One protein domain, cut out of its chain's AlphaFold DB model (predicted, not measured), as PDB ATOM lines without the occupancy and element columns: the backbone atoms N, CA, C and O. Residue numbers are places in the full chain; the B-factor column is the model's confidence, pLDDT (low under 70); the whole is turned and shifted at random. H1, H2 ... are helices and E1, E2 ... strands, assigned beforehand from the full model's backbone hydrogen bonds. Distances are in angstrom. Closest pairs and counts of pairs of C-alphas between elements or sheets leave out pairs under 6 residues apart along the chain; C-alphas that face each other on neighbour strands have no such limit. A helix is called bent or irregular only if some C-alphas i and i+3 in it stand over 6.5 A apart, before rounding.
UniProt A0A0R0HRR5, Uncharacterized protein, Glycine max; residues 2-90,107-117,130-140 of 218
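This is residues 2 to 90, 107 to 117 and 130 to 140 of the 218 residues of an uncharacterized protein of Glycine max (UniProt A0A0R0HRR5). The chain is wound in stacked turns, a short solenoid in which one turn, E1, E2 and H3, has the next, E3, E4 and H4, stacked beside it, strand by strand and helix by helix; E5 and E6 belong to partly printed turns farther along the stack. At the other end, residues 9 to 23, of which 14 to 22 belong to H1, stick out, and H2, which follows H1 along the chain, packs by its last residue, Gln 35, on H3 of the first turn. The 111 printed residues have four named helices and six named strands, in the order H1 H2 E1 E2 H3 E3 E4 H4 E5 E6; the strands form three parallel sheets of two, E1 = E3, E2 = E4 and E5 = E6. The class is mixed, helices and strands, with under half of the residues in named elements. The whole is elongated, spanning 47 by 30 by 20 A, and only just compact, close to loose, with a radius of gyration of the C-alphas of 15.7 A.

E1 is residues 42 to 44, 6.4 A long, beginning at C-alpha 42 (324.934, 302.428, 165.001), and E3 is residues 66 to 68, 6.4 A. E2 is residues 51 to 53, 7.0 A, and E4 residues 73 to 76, 10.2 A. H3 is residues 56 to 60 and H4 residues 80 to 84, each 8.0 A. E5 is residues 114 to 117, 9.9 A, and E6 residues 138 to 140, 6.7 A, ending at C-alpha 140 (312.430, 314.171, 175.802). H2 is residues 28 to 35, 11.5 A. H1 is residues 14 to 22, 15.6 A, beginning at C-alpha 14 (333.264, 311.174, 194.437); it is irregular, with C-alphas 19 and 22 7.1 A apart.

E1 and E3 are parallel at 9 degrees, with N 43 and O 66 2.9 A apart, within hydrogen-bond range. E2 and E4 are parallel at 22 degrees, with N 75 and O 52 within range at 3.0 A. H3 and H4 touch, their closest C-alphas being those of Gly 59 and Leu 82, 4.4 A apart. E5 and E6 are parallel at 2 degrees, with N 117 and O 140 within range at 2.8 A; E3 and E5 are apart. H2 and H3 only just touch, with 3 pairs of C-alphas within 8 A, the closest Gln 35 and Trp 57 at 6.3 A. H1 and H2 are apart. O i to N i+4 pairs within range number 3 of 4 in H2, 1 of 5 in H1 and 0 of 1 in each of H3 and H4; O i to N i+3 pairs number 2 of 6 in H1 and 2 of 2 in each of H3 and H4.

The C-alphas farthest apart, those of Glu 23 and Phe 134, are 47.7 A from each other. Residues 91 to 106 and 118 to 129 are not printed; the gaps between C-alphas are 13.5 A from 90 to 107 and 13.9 A from 117 to 130. Of the links that are printed whole, none is long. Mean pLDDT of the printed part is 82.2, and residues 2 to 32 of this model are under 70.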
ATOM      1  N   TRP A   2     339.488 307.597 178.498       41.86
ATOM      2  CA  TRP A   2     339.071 306.314 179.044       41.86
ATOM      3  C   TRP A   2     337.663 306.011 178.529       41.86
ATOM      4  O   TRP A   2     336.778 306.837 178.672       41.86
ATOM      5  N   LEU A   3     337.471 304.865 177.889       45.00
ATOM      6  CA  LEU A   3     336.161 304.232 177.758       45.00
ATOM      7  C   LEU A   3     336.334 302.872 178.424       45.00
ATOM      8  O   LEU A   3     336.623 301.892 177.754       45.00
ATOM      9  N   GLN A   4     336.304 302.827 179.751       48.49
ATOM     10  CA  GLN A   4     336.321 301.566 180.491       48.49
ATOM     11  C   GLN A   4     334.944 301.382 181.115       48.49
ATOM     12  O   GLN A   4     334.477 302.272 181.818       48.49
ATOM     13  N   SER A   5     334.304 300.241 180.860       43.88
ATOM     14  CA  SER A   5     333.181 299.782 181.672       43.88
ATOM     15  C   SER A   5     333.746 299.267 182.999       43.88
ATOM     16  O   SER A   5     334.501 298.291 183.006       43.88
ATOM     17  N   ARG A   6     333.430 299.922 184.115       49.18
ATOM     18  CA  ARG A   6     333.695 299.386 185.459       49.18
ATOM     19  C   ARG A   6     332.602 298.372 185.865       49.18
ATOM     20  O   ARG A   6     331.689 298.103 185.086       49.18
ATOM     21  N   LYS A   7     332.765 297.729 187.031       44.01
ATOM     22  CA  LYS A   7     331.757 296.851 187.659       44.01
ATOM     23  C   LYS A   7     330.977 297.631 188.725       44.01
ATOM     24  O   LYS A   7     331.614 298.206 189.609       44.01
ATOM     25  N   ARG A   8     329.637 297.521 188.710       39.96
ATOM     26  CA  ARG A   8     328.702 298.228 189.607       39.96
ATOM     27  C   ARG A   8     329.130 298.085 191.063       39.96
ATOM     28  O   ARG A   8     328.909 297.041 191.674       39.96
ATOM     29  N   SER A   9     329.680 299.154 191.633       42.16
ATOM     30  CA  SER A   9     329.655 299.376 193.079       42.16
ATOM     31  C   SER A   9     328.402 300.197 193.408       42.16
ATOM     32  O   SER A   9     328.168 301.209 192.747       42.16
ATOM     33  N   PRO A  10     327.576 299.797 194.392       44.47
ATOM     34  CA  PRO A  10     326.314 300.471 194.707       44.47
ATOM     35  C   PRO A  10     326.461 301.843 195.389       44.47
ATOM     36  O   PRO A  10     325.450 302.459 195.715       44.47
ATOM     37  N   VAL A  11     327.679 302.353 195.601       38.92
ATOM     38  CA  VAL A  11     327.912 303.665 196.221       38.92
ATOM     39  C   VAL A  11     328.853 304.471 195.334       38.92
ATOM     40  O   VAL A  11     330.036 304.167 195.224       38.92
ATOM     41  N   CYS A  12     328.312 305.488 194.660       45.63
ATOM     42  CA  CYS A  12     329.085 306.416 193.842       45.63
ATOM     43  C   CYS A  12     329.601 307.551 194.741       45.63
ATOM     44  O   CYS A  12     329.008 308.627 194.803       45.63
ATOM     45  N   ASP A  13     330.666 307.284 195.496       43.73
ATOM     46  CA  ASP A  13     331.382 308.324 196.234       43.73
ATOM     47  C   ASP A  13     332.387 309.020 195.298       43.73
ATOM     48  O   ASP A  13     333.205 308.372 194.636       43.73
ATOM     49  N   LYS A  14     332.331 310.357 195.230       51.30
ATOM     50  CA  LYS A  14     333.264 311.174 194.437       51.30
ATOM     51  C   LYS A  14     334.711 310.995 194.903       51.30
ATOM     52  O   LYS A  14     335.624 311.152 194.091       51.30
ATOM     53  N   ASP A  15     334.920 310.639 196.167       45.13
ATOM     54  CA  ASP A  15     336.253 310.470 196.740       45.13
ATOM     55  C   ASP A  15     336.906 309.130 196.345       45.13
ATOM     56  O   ASP A  15     338.126 309.076 196.161       45.13
ATOM     57  N   GLU A  16     336.120 308.075 196.078       45.68
ATOM     58  CA  GLU A  16     336.648 306.806 195.544       45.68
ATOM     59  C   GLU A  16     337.204 306.954 194.115       45.68
ATOM     60  O   GLU A  16     338.151 306.252 193.738       45.68
ATOM     61  N   LEU A  17     336.667 307.889 193.315       48.31
ATOM     62  CA  LEU A  17     337.126 308.133 191.941       48.31
ATOM     63  C   LEU A  17     338.588 308.592 191.895       48.31
ATOM     64  O   LEU A  17     339.325 308.153 191.014       48.31
ATOM     65  N   ARG A  18     339.020 309.409 192.865       45.58
ATOM     66  CA  ARG A  18     340.389 309.948 192.939       45.58
ATOM     67  C   ARG A  18     341.430 308.894 193.312       45.58
ATOM     68  O   ARG A  18     342.584 309.004 192.908       45.58
ATOM     69  N   GLN A  19     341.050 307.884 194.095       43.16
ATOM     70  CA  GLN A  19     342.001 306.885 194.594       43.16
ATOM     71  C   GLN A  19     342.295 305.774 193.576       43.16
ATOM     72  O   GLN A  19     343.410 305.259 193.555       43.16
ATOM     73  N   LYS A  20     341.354 305.449 192.677       42.73
ATOM     74  CA  LYS A  20     341.522 304.378 191.671       42.73
ATOM     75  C   LYS A  20     342.181 304.818 190.355       42.73
ATOM     76  O   LYS A  20     342.330 304.001 189.455       42.73
ATOM     77  N   GLU A  21     342.614 306.075 190.223       40.78
ATOM     78  CA  GLU A  21     343.316 306.576 189.022       40.78
ATOM     79  C   GLU A  21     344.690 305.919 188.776       40.78
ATOM     80  O   GLU A  21     345.256 306.088 187.697       40.78
ATOM     81  N   LYS A  22     345.248 305.178 189.747       41.91
ATOM     82  CA  LYS A  22     346.636 304.691 189.681       41.91
ATOM     83  C   LYS A  22     346.843 303.268 189.143       41.91
ATOM     84  O   LYS A  22     347.989 302.964 188.830       41.91
ATOM     85  N   GLU A  23     345.823 302.412 189.018       33.29
ATOM     86  CA  GLU A  23     346.076 300.952 188.951       33.29
ATOM     87  C   GLU A  23     345.488 300.134 187.779       33.29
ATOM     88  O   GLU A  23     345.606 298.917 187.828       33.29
ATOM     89  N   GLU A  24     344.945 300.693 186.685       40.96
ATOM     90  CA  GLU A  24     344.426 299.830 185.590       40.96
ATOM     91  C   GLU A  24     344.956 300.140 184.173       40.96
ATOM     92  O   GLU A  24     344.914 301.265 183.667       40.96
ATOM     93  N   GLU A  25     345.475 299.078 183.547       40.67
ATOM     94  CA  GLU A  25     346.316 299.007 182.352       40.67
ATOM     95  C   GLU A  25     345.631 299.416 181.018       40.67
ATOM     96  O   GLU A  25     344.492 299.071 180.714       40.67
ATOM     97  N   HIS A  26     346.407 300.139 180.197       43.61
ATOM     98  CA  HIS A  26     346.321 300.394 178.741       43.61
ATOM     99  C   HIS A  26     344.970 300.798 178.070       43.61
ATOM    100  O   HIS A  26     344.447 300.089 177.208       43.61
ATOM    101  N   PRO A  27     344.498 302.047 178.279       46.74
ATOM    102  CA  PRO A  27     343.302 302.659 177.653       46.74
ATOM    103  C   PRO A  27     343.416 303.101 176.175       46.74
ATOM    104  O   PRO A  27     342.502 303.735 175.644       46.74
ATOM    105  N   GLY A  28     344.527 302.825 175.484       44.88
ATOM    106  CA  GLY A  28     344.763 303.319 174.116       44.88
ATOM    107  C   GLY A  28     343.905 302.647 173.032       44.88
ATOM    108  O   GLY A  28     343.530 303.294 172.053       44.88
ATOM    109  N   ASN A  29     343.553 301.372 173.214       50.65
ATOM    110  CA  ASN A  29     343.034 300.540 172.120       50.65
ATOM    111  C   ASN A  29     341.576 300.841 171.739       50.65
ATOM    112  O   ASN A  29     341.246 300.858 170.556       50.65
ATOM    113  N   LEU A  30     340.703 301.129 172.710       59.49
ATOM    114  CA  LEU A  30     339.282 301.391 172.435       59.49
ATOM    115  C   LEU A  30     339.063 302.677 171.623       59.49
ATOM    116  O   LEU A  30     338.272 302.677 170.682       59.49
ATOM    117  N   LYS A  31     339.818 303.746 171.918       63.40
ATOM    118  CA  LYS A  31     339.769 305.007 171.157       63.40
ATOM    119  C   LYS A  31     340.139 304.800 169.686       63.40
ATOM    120  O   LYS A  31     339.385 305.204 168.806       63.40
ATOM    121  N   LEU A  32     341.310 304.209 169.434       60.38
ATOM    122  CA  LEU A  32     341.852 304.025 168.082       60.38
ATOM    123  C   LEU A  32     340.961 303.119 167.229       60.38
ATOM    124  O   LEU A  32     340.775 303.386 166.045       60.38
ATOM    125  N   ASN A  33     340.367 302.089 167.836       79.02
ATOM    126  CA  ASN A  33     339.498 301.172 167.114       79.02
ATOM    127  C   ASN A  33     338.195 301.844 166.684       79.02
ATOM    128  O   ASN A  33     337.849 301.756 165.510       79.02
ATOM    129  N   LEU A  34     337.507 302.550 167.589       84.03
ATOM    130  CA  LEU A  34     336.223 303.175 167.264       84.03
ATOM    131  C   LEU A  34     336.384 304.361 166.307       84.03
ATOM    132  O   LEU A  34     335.645 304.438 165.336       84.03
ATOM    133  N   GLN A  35     337.391 305.223 166.500       87.57
ATOM    134  CA  GLN A  35     337.620 306.395 165.637       87.57
ATOM    135  C   GLN A  35     337.840 306.037 164.152       87.57
ATOM    136  O   GLN A  35     337.540 306.836 163.254       87.57
ATOM    137  N   ASN A  36     338.357 304.834 163.886       90.08
ATOM    138  CA  ASN A  36     338.640 304.342 162.540       90.08
ATOM    139  C   ASN A  36     337.433 303.686 161.851       90.08
ATOM    140  O   ASN A  36     337.505 303.405 160.653       90.08
ATOM    141  N   LEU A  37     336.309 303.477 162.546       92.19
ATOM    142  CA  LEU A  37     335.097 302.887 161.970       92.19
ATOM    143  C   LEU A  37     334.314 303.923 161.153       92.19
ATOM    144  O   LEU A  37     333.192 304.298 161.485       92.19
ATOM    145  N   LYS A  38     334.891 304.382 160.038       92.02
ATOM    146  CA  LYS A  38     334.336 305.489 159.242       92.02
ATOM    147  C   LYS A  38     332.920 305.246 158.713       92.02
ATOM    148  O   LYS A  38     332.214 306.216 158.495       92.02
ATOM    149  N   TYR A  39     332.484 303.994 158.566       95.24
ATOM    150  CA  TYR A  39     331.133 303.636 158.104       95.24
ATOM    151  C   TYR A  39     330.178 303.208 159.230       95.24
ATOM    152  O   TYR A  39     329.140 302.602 158.956       95.24
ATOM    153  N   LEU A  40     330.527 303.465 160.495       96.80
ATOM    154  CA  LEU A  40     329.682 303.107 161.631       96.80
ATOM    155  C   LEU A  40     328.327 303.817 161.525       96.80
ATOM    156  O   LEU A  40     328.272 305.041 161.456       96.80
ATOM    157  N   LYS A  41     327.242 303.037 161.523       97.89
ATOM    158  CA  LYS A  41     325.858 303.543 161.471       97.89
ATOM    159  C   LYS A  41     325.161 303.535 162.825       97.89
ATOM    160  O   LYS A  41     324.277 304.348 163.063       97.89
ATOM    161  N   TYR A  42     325.561 302.628 163.705       98.12
ATOM    162  CA  TYR A  42     324.934 302.428 165.001       98.12
ATOM    163  C   TYR A  42     326.019 302.265 166.059       98.12
ATOM    164  O   TYR A  42     326.862 301.376 165.938       98.12
ATOM    165  N   LEU A  43     325.988 303.112 167.086       96.85
ATOM    166  CA  LEU A  43     326.823 303.003 168.277       96.85
ATOM    167  C   LEU A  43     325.918 303.082 169.507       96.85
ATOM    168  O   LEU A  43     325.501 304.167 169.894       96.85
ATOM    169  N   GLY A  44     325.602 301.926 170.089       96.28
ATOM    170  CA  GLY A  44     324.874 301.825 171.352       96.28
ATOM    171  C   GLY A  44     325.832 301.452 172.473       96.28
ATOM    172  O   GLY A  44     326.435 300.380 172.434       96.28
ATOM    173  N   LEU A  45     325.988 302.349 173.438       95.72
ATOM    174  CA  LEU A  45     326.787 302.188 174.651       95.72
ATOM    175  C   LEU A  45     325.916 302.289 175.911       95.72
ATOM    176  O   LEU A  45     326.457 302.372 177.012       95.72
ATOM    177  N   ASP A  46     324.589 302.304 175.760       96.45
ATOM    178  CA  ASP A  46     323.646 302.482 176.860       96.45
ATOM    179  C   ASP A  46     323.849 301.434 177.974       96.45
ATOM    180  O   ASP A  46     324.275 300.306 177.707       96.45
ATOM    181  N   ASN A  47     323.526 301.797 179.215       96.52
ATOM    182  CA  ASN A  47     323.540 300.927 180.398       96.52
ATOM    183  C   ASN A  47     324.918 300.308 180.690       96.52
ATOM    184  O   ASN A  47     325.045 299.102 180.924       96.52
ATOM    185  N   ASN A  48     325.957 301.138 180.678       94.85
ATOM    186  CA  ASN A  48     327.327 300.750 181.006       94.85
ATOM    187  C   ASN A  48     327.896 301.670 182.098       94.85
ATOM    188  O   ASN A  48     327.212 302.501 182.685       94.85
ATOM    189  N   GLU A  49     329.179 301.506 182.402       92.23
ATOM    190  CA  GLU A  49     329.908 302.368 183.340       92.23
ATOM    191  C   GLU A  49     330.958 303.217 182.619       92.23
ATOM    192  O   GLU A  49     332.002 303.539 183.191       92.23
ATOM    193  N   PHE A  50     330.718 303.562 181.348       93.30
ATOM    194  CA  PHE A  50     331.626 304.444 180.626       93.30
ATOM    195  C   PHE A  50     331.685 305.796 181.329       93.30
ATOM    196  O   PHE A  50     330.664 306.402 181.642       93.30
ATOM    197  N   THR A  51     332.901 306.265 181.576       94.37
ATOM    198  CA  THR A  51     333.164 307.545 182.228       94.37
ATOM    199  C   THR A  51     334.116 308.385 181.391       94.37
ATOM    200  O   THR A  51     334.799 307.868 180.509       94.37
ATOM    201  N   GLY A  52     334.181 309.683 181.665       94.72
ATOM    202  CA  GLY A  52     334.905 310.654 180.847       94.72
ATOM    203  C   GLY A  52     333.959 311.610 180.120       94.72
ATOM    204  O   GLY A  52     332.742 311.438 180.160       94.72
ATOM    205  N   PRO A  53     334.497 312.626 179.433       95.73
ATOM    206  CA  PRO A  53     333.709 313.427 178.510       95.73
ATOM    207  C   PRO A  53     333.282 312.612 177.287       95.73
ATOM    208  O   PRO A  53     334.004 311.708 176.853       95.73
ATOM    209  N   ILE A  54     332.141 312.975 176.694       95.62
ATOM    210  CA  ILE A  54     331.753 312.461 175.374       95.62
ATOM    211  C   ILE A  54     332.863 312.840 174.376       95.62
ATOM    212  O   ILE A  54     333.220 314.016 174.281       95.62
ATOM    213  N   PRO A  55     333.436 311.879 173.634       94.75
ATOM    214  CA  PRO A  55     334.579 312.167 172.778       94.75
ATOM    215  C   PRO A  55     334.284 313.025 171.544       94.75
ATOM    216  O   PRO A  55     333.380 312.717 170.773       94.75
ATOM    217  N   ASP A  56     335.154 314.000 171.256       94.95
ATOM    218  CA  ASP A  56     335.035 314.864 170.068       94.95
ATOM    219  C   ASP A  56     335.103 314.121 168.727       94.95
ATOM    220  O   ASP A  56     334.466 314.517 167.751       94.95
ATOM    221  N   TRP A  57     335.856 313.020 168.660       93.52
ATOM    222  CA  TRP A  57     335.991 312.242 167.425       93.52
ATOM    223  C   TRP A  57     334.681 311.564 167.005       93.52
ATOM    224  O   TRP A  57     334.567 311.113 165.863       93.52
ATOM    225  N   LEU A  58     333.665 311.497 167.876       95.44
ATOM    226  CA  LEU A  58     332.322 311.078 167.462       95.44
ATOM    227  C   LEU A  58     331.777 312.003 166.367       95.44
ATOM    228  O   LEU A  58     331.109 311.524 165.456       95.44
ATOM    229  N   GLY A  59     332.178 313.279 166.371       96.43
ATOM    230  CA  GLY A  59     331.905 314.244 165.307       96.43
ATOM    231  C   GLY A  59     332.460 313.873 163.924       96.43
ATOM    232  O   GLY A  59     332.032 314.447 162.926       96.43
ATOM    233  N   GLU A  60     333.391 312.917 163.831       95.99
ATOM    234  CA  GLU A  60     333.962 312.437 162.562       95.99
ATOM    235  C   GLU A  60     333.145 311.304 161.912       95.99
ATOM    236  O   GLU A  60     333.421 310.920 160.774       95.99
ATOM    237  N   HIS A  61     332.155 310.739 162.609       96.47
ATOM    238  CA  HIS A  61     331.399 309.575 162.137       96.47
ATOM    239  C   HIS A  61     330.223 309.981 161.245       96.47
ATOM    240  O   HIS A  61     329.066 309.829 161.613       96.47
ATOM    241  N   GLN A  62     330.512 310.469 160.040       96.78
ATOM    242  CA  GLN A  62     329.531 311.052 159.106       96.78
ATOM    243  C   GLN A  62     328.401 310.117 158.628       96.78
ATOM    244  O   GLN A  62     327.492 310.576 157.942       96.78
ATOM    245  N   TYR A  63     328.465 308.822 158.950       98.02
ATOM    246  CA  TYR A  63     327.431 307.834 158.625       98.02
ATOM    247  C   TYR A  63     326.644 307.362 159.850       98.02
ATOM    248  O   TYR A  63     325.747 306.530 159.703       98.02
ATOM    249  N   LEU A  64     326.962 307.867 161.045       98.56
ATOM    250  CA  LEU A  64     326.317 307.456 162.283       98.56
ATOM    251  C   LEU A  64     324.872 307.952 162.304       98.56
ATOM    252  O   LEU A  64     324.602 309.145 162.194       98.56
ATOM    253  N   GLN A  65     323.938 307.018 162.421       98.72
ATOM    254  CA  GLN A  65     322.496 307.257 162.436       98.72
ATOM    255  C   GLN A  65     321.926 307.150 163.850       98.72
ATOM    256  O   GLN A  65     320.941 307.812 164.162       98.72
ATOM    257  N   HIS A  66     322.550 306.352 164.710       98.74
ATOM    258  CA  HIS A  66     322.128 306.173 166.089       98.74
ATOM    259  C   HIS A  66     323.336 306.246 167.020       98.74
ATOM    260  O   HIS A  66     324.298 305.492 166.842       98.74
ATOM    261  N   LEU A  67     323.255 307.132 168.011       98.54
ATOM    262  CA  LEU A  67     324.209 307.241 169.107       98.54
ATOM    263  C   LEU A  67     323.457 307.132 170.435       98.54
ATOM    264  O   LEU A  67     322.732 308.059 170.802       98.54
ATOM    265  N   GLY A  68     323.651 306.010 171.124       98.17
ATOM    266  CA  GLY A  68     323.070 305.751 172.435       98.17
ATOM    267  C   GLY A  68     324.125 305.741 173.531       98.17
ATOM    268  O   GLY A  68     325.076 304.966 173.468       98.17
ATOM    269  N   LEU A  69     323.994 306.645 174.499       97.44
ATOM    270  CA  LEU A  69     324.922 306.846 175.619       97.44
ATOM    271  C   LEU A  69     324.201 306.823 176.980       97.44
ATOM    272  O   LEU A  69     324.791 307.204 177.990       97.44
ATOM    273  N   THR A  70     322.933 306.419 177.011       97.92
ATOM    274  CA  THR A  70     322.042 306.473 178.182       97.92
ATOM    275  C   THR A  70     322.594 305.660 179.350       97.92
ATOM    276  O   THR A  70     323.245 304.646 179.119       97.92
ATOM    277  N   GLU A  71     322.342 306.071 180.596       96.77
ATOM    278  CA  GLU A  71     322.751 305.324 181.804       96.77
ATOM    279  C   GLU A  71     324.245 304.956 181.792       96.77
ATOM    280  O   GLU A  71     324.637 303.787 181.756       96.77
ATOM    281  N   ASN A  72     325.084 305.987 181.791       95.93
ATOM    282  CA  ASN A  72     326.533 305.892 181.928       95.93
ATOM    283  C   ASN A  72     327.019 306.954 182.929       95.93
ATOM    284  O   ASN A  72     326.241 307.589 183.641       95.93
ATOM    285  N   ILE A  73     328.333 307.150 183.008       96.01
ATOM    286  CA  ILE A  73     328.994 308.113 183.892       96.01
ATOM    287  C   ILE A  73     329.725 309.173 183.041       96.01
ATOM    288  O   ILE A  73     330.789 309.673 183.425       96.01
ATOM    289  N   PHE A  74     329.196 309.498 181.850       96.70
ATOM    290  CA  PHE A  74     329.744 310.576 181.026       96.70
ATOM    291  C   PHE A  74     329.551 311.922 181.727       96.70
ATOM    292  O   PHE A  74     328.502 312.167 182.318       96.70
ATOM    293  N   PHE A  75     330.546 312.804 181.659       96.41
ATOM    294  CA  PHE A  75     330.517 314.116 182.317       96.41
ATOM    295  C   PHE A  75     330.984 315.245 181.391       96.41
ATOM    296  O   PHE A  75     331.367 315.002 180.251       96.41
ATOM    297  N   ALA A  76     330.975 316.484 181.896       97.01
ATOM    298  CA  ALA A  76     331.218 317.706 181.122       97.01
ATOM    299  C   ALA A  76     330.137 317.956 180.051       97.01
ATOM    300  O   ALA A  76     329.065 317.354 180.075       97.01
ATOM    301  N   SER A  77     330.384 318.909 179.154       97.09
ATOM    302  CA  SER A  77     329.411 319.312 178.138       97.09
ATOM    303  C   SER A  77     329.378 318.374 176.943       97.09
ATOM    304  O   SER A  77     330.383 317.758 176.585       97.09
ATOM    305  N   ILE A  78     328.219 318.322 176.281       98.00
ATOM    306  CA  ILE A  78     328.103 317.691 174.967       98.00
ATOM    307  C   ILE A  78     329.044 318.440 174.007       98.00
ATOM    308  O   ILE A  78     328.933 319.664 173.879       98.00
ATOM    309  N   PRO A  79     329.969 317.746 173.325       97.89
ATOM    310  CA  PRO A  79     330.929 318.392 172.447       97.89
ATOM    311  C   PRO A  79     330.238 318.984 171.216       97.89
ATOM    312  O   PRO A  79     329.402 318.344 170.576       97.89
ATOM    313  N   SER A  80     330.622 320.201 170.823       98.25
ATOM    314  CA  SER A  80     330.029 320.874 169.659       98.25
ATOM    315  C   SER A  80     330.295 320.140 168.341       98.25
ATOM    316  O   SER A  80     329.512 320.277 167.400       98.25
ATOM    317  N   SER A  81     331.370 319.349 168.281       98.06
ATOM    318  CA  SER A  81     331.730 318.481 167.155       98.06
ATOM    319  C   SER A  81     330.637 317.460 166.819       98.06
ATOM    320  O   SER A  81     330.505 317.087 165.654       98.06
ATOM    321  N   LEU A  82     329.789 317.079 167.782       98.11
ATOM    322  CA  LEU A  82     328.665 316.170 167.544       98.11
ATOM    323  C   LEU A  82     327.653 316.739 166.537       98.11
ATOM    324  O   LEU A  82     327.044 315.983 165.787       98.11
ATOM    325  N   GLY A  83     327.538 318.068 166.441       98.07
ATOM    326  CA  GLY A  83     326.710 318.735 165.432       98.07
ATOM    327  C   GLY A  83     327.173 318.530 163.982       98.07
ATOM    328  O   GLY A  83     326.428 318.843 163.059       98.07
ATOM    329  N   ASN A  84     328.371 317.978 163.756       98.17
ATOM    330  CA  ASN A  84     328.862 317.632 162.417       98.17
ATOM    331  C   ASN A  84     328.287 316.301 161.897       98.17
ATOM    332  O   ASN A  84     328.385 316.012 160.702       98.17
ATOM    333  N   VAL A  85     327.677 315.489 162.766       98.21
ATOM    334  CA  VAL A  85     327.147 314.155 162.442       98.21
ATOM    335  C   VAL A  85     325.757 314.273 161.817       98.21
ATOM    336  O   VAL A  85     324.756 313.808 162.347       98.21
ATOM    337  N   THR A  86     325.668 314.935 160.668       98.21
ATOM    338  CA  THR A  86     324.379 315.276 160.038       98.21
ATOM    339  C   THR A  86     323.528 314.065 159.632       98.21
ATOM    340  O   THR A  86     322.333 314.221 159.393       98.21
ATOM    341  N   SER A  87     324.098 312.855 159.589       98.52
ATOM    342  CA  SER A  87     323.393 311.581 159.382       98.52
ATOM    343  C   SER A  87     322.578 311.100 160.589       98.52
ATOM    344  O   SER A  87     321.797 310.151 160.454       98.52
ATOM    345  N   LEU A  88     322.775 311.701 161.766       98.70
ATOM    346  CA  LEU A  88     322.201 311.226 163.019       98.70
ATOM    347  C   LEU A  88     320.676 311.359 163.002       98.70
ATOM    348  O   LEU A  88     320.138 312.436 162.772       98.70
ATOM    349  N   ASN A  89     319.991 310.245 163.253       98.65
ATOM    350  CA  ASN A  89     318.539 310.146 163.379       98.65
ATOM    351  C   ASN A  89     318.105 310.084 164.848       98.65
ATOM    352  O   ASN A  89     317.051 310.610 165.197       98.65
ATOM    353  N   GLN A  90     318.904 309.463 165.717       98.77
ATOM    354  CA  GLN A  90     318.598 309.338 167.140       98.77
ATOM    355  C   GLN A  90     319.839 309.603 167.995       98.77
ATOM    356  O   GLN A  90     320.894 309.004 167.767       98.77
ATOM    357  N   GLY A 107     321.594 322.033 166.333       97.81
ATOM    358  CA  GLY A 107     320.695 322.545 165.305       97.81
ATOM    359  C   GLY A 107     321.160 322.288 163.866       97.81
ATOM    360  O   GLY A 107     320.451 322.667 162.949       97.81
ATOM    361  N   GLN A 108     322.326 321.683 163.611       98.15
ATOM    362  CA  GLN A 108     322.727 321.246 162.264       98.15
ATOM    363  C   GLN A 108     322.366 319.781 161.966       98.15
ATOM    364  O   GLN A 108     322.562 319.326 160.841       98.15
ATOM    365  N   LEU A 109     321.812 319.039 162.928       98.36
ATOM    366  CA  LEU A 109     321.429 317.635 162.766       98.36
ATOM    367  C   LEU A 109     320.081 317.498 162.039       98.36
ATOM    368  O   LEU A 109     319.119 316.973 162.579       98.36
ATOM    369  N   PHE A 110     319.971 317.980 160.801       97.46
ATOM    370  CA  PHE A 110     318.693 318.067 160.074       97.46
ATOM    371  C   PHE A 110     317.988 316.717 159.809       97.46
ATOM    372  O   PHE A 110     316.801 316.713 159.482       97.46
ATOM    373  N   ASN A 111     318.673 315.575 159.965       98.42
ATOM    374  CA  ASN A 111     318.067 314.233 159.923       98.42
ATOM    375  C   ASN A 111     317.582 313.723 161.293       98.42
ATOM    376  O   ASN A 111     317.025 312.627 161.362       98.42
ATOM    377  N   LEU A 112     317.795 314.476 162.375       98.65
ATOM    378  CA  LEU A 112     317.458 314.047 163.726       98.65
ATOM    379  C   LEU A 112     315.942 313.926 163.877       98.65
ATOM    380  O   LEU A 112     315.205 314.873 163.619       98.65
ATOM    381  N   ARG A 113     315.507 312.749 164.323       98.72
ATOM    382  CA  ARG A 113     314.115 312.396 164.616       98.72
ATOM    383  C   ARG A 113     313.851 312.338 166.108       98.72
ATOM    384  O   ARG A 113     312.765 312.696 166.547       98.72
ATOM    385  N   ARG A 114     314.831 311.878 166.889       98.66
ATOM    386  CA  ARG A 114     314.678 311.628 168.326       98.66
ATOM    387  C   ARG A 114     315.846 312.205 169.108       98.66
ATOM    388  O   ARG A 114     316.999 311.855 168.840       98.66
ATOM    389  N   LEU A 115     315.534 313.058 170.075       98.20
ATOM    390  CA  LEU A 115     316.503 313.663 170.981       98.20
ATOM    391  C   LEU A 115     316.076 313.428 172.429       98.20
ATOM    392  O   LEU A 115     315.117 314.045 172.893       98.20
ATOM    393  N   TYR A 116     316.793 312.546 173.127       97.82
ATOM    394  CA  TYR A 116     316.501 312.184 174.516       97.82
ATOM    395  C   TYR A 116     317.620 312.662 175.433       97.82
ATOM    396  O   TYR A 116     318.767 312.207 175.344       97.82
ATOM    397  N   ILE A 117     317.270 313.620 176.285       96.39
ATOM    398  CA  ILE A 117     318.148 314.284 177.232       96.39
ATOM    399  C   ILE A 117     317.471 314.286 178.602       96.39
ATOM    400  O   ILE A 117     316.397 314.846 178.798       96.39
ATOM    401  N   ILE A 130     316.888 324.090 167.377       95.67
ATOM    402  CA  ILE A 130     315.789 323.247 166.876       95.67
ATOM    403  C   ILE A 130     315.224 323.657 165.511       95.67
ATOM    404  O   ILE A 130     314.698 322.809 164.805       95.67
ATOM    405  N   SER A 131     315.371 324.909 165.063       95.83
ATOM    406  CA  SER A 131     314.680 325.429 163.860       95.83
ATOM    407  C   SER A 131     315.026 324.747 162.534       95.83
ATOM    408  O   SER A 131     314.269 324.872 161.579       95.83
ATOM    409  N   LYS A 132     316.151 324.031 162.452       97.36
ATOM    410  CA  LYS A 132     316.578 323.299 161.247       97.36
ATOM    411  C   LYS A 132     316.389 321.780 161.361       97.36
ATOM    412  O   LYS A 132     316.791 321.047 160.459       97.36
ATOM    413  N   LEU A 133     315.813 321.289 162.458       97.37
ATOM    414  CA  LEU A 133     315.578 319.862 162.688       97.37
ATOM    415  C   LEU A 133     314.266 319.423 162.020       97.37
ATOM    416  O   LEU A 133     313.321 319.025 162.686       97.37
ATOM    417  N   PHE A 134     314.183 319.527 160.690       96.74
ATOM    418  CA  PHE A 134     312.941 319.334 159.919       96.74
ATOM    419  C   PHE A 134     312.272 317.960 160.084       96.74
ATOM    420  O   PHE A 134     311.097 317.814 159.765       96.74
ATOM    421  N   ASN A 135     313.017 316.958 160.553       98.02
ATOM    422  CA  ASN A 135     312.533 315.594 160.752       98.02
ATOM    423  C   ASN A 135     312.256 315.260 162.225       98.02
ATOM    424  O   ASN A 135     312.072 314.088 162.539       98.02
ATOM    425  N   LEU A 136     312.283 316.241 163.131       98.19
ATOM    426  CA  LEU A 136     312.167 315.979 164.561       98.19
ATOM    427  C   LEU A 136     310.754 315.493 164.917       98.19
ATOM    428  O   LEU A 136     309.769 316.184 164.672       98.19
ATOM    429  N   GLU A 137     310.685 314.304 165.510       98.02
ATOM    430  CA  GLU A 137     309.456 313.563 165.817       98.02
ATOM    431  C   GLU A 137     309.273 313.351 167.323       98.02
ATOM    432  O   GLU A 137     308.144 313.310 167.802       98.02
ATOM    433  N   SER A 138     310.358 313.221 168.089       98.03
ATOM    434  CA  SER A 138     310.281 313.069 169.542       98.03
ATOM    435  C   SER A 138     311.386 313.844 170.251       98.03
ATOM    436  O   SER A 138     312.563 313.781 169.869       98.03
ATOM    437  N   ILE A 139     310.999 314.579 171.290       97.10
ATOM    438  CA  ILE A 139     311.924 315.262 172.186       97.10
ATOM    439  C   ILE A 139     311.566 314.942 173.635       97.10
ATOM    440  O   ILE A 139     310.446 315.182 174.081       97.10
ATOM    441  N   LEU A 140     312.537 314.404 174.368       96.75
ATOM    442  CA  LEU A 140     312.430 314.171 175.802       96.75
ATOM    443  C   LEU A 140     313.506 315.013 176.475       96.75
ATOM    444  O   LEU A 140     314.690 314.705 176.360       96.75
TER     445      LEU A 140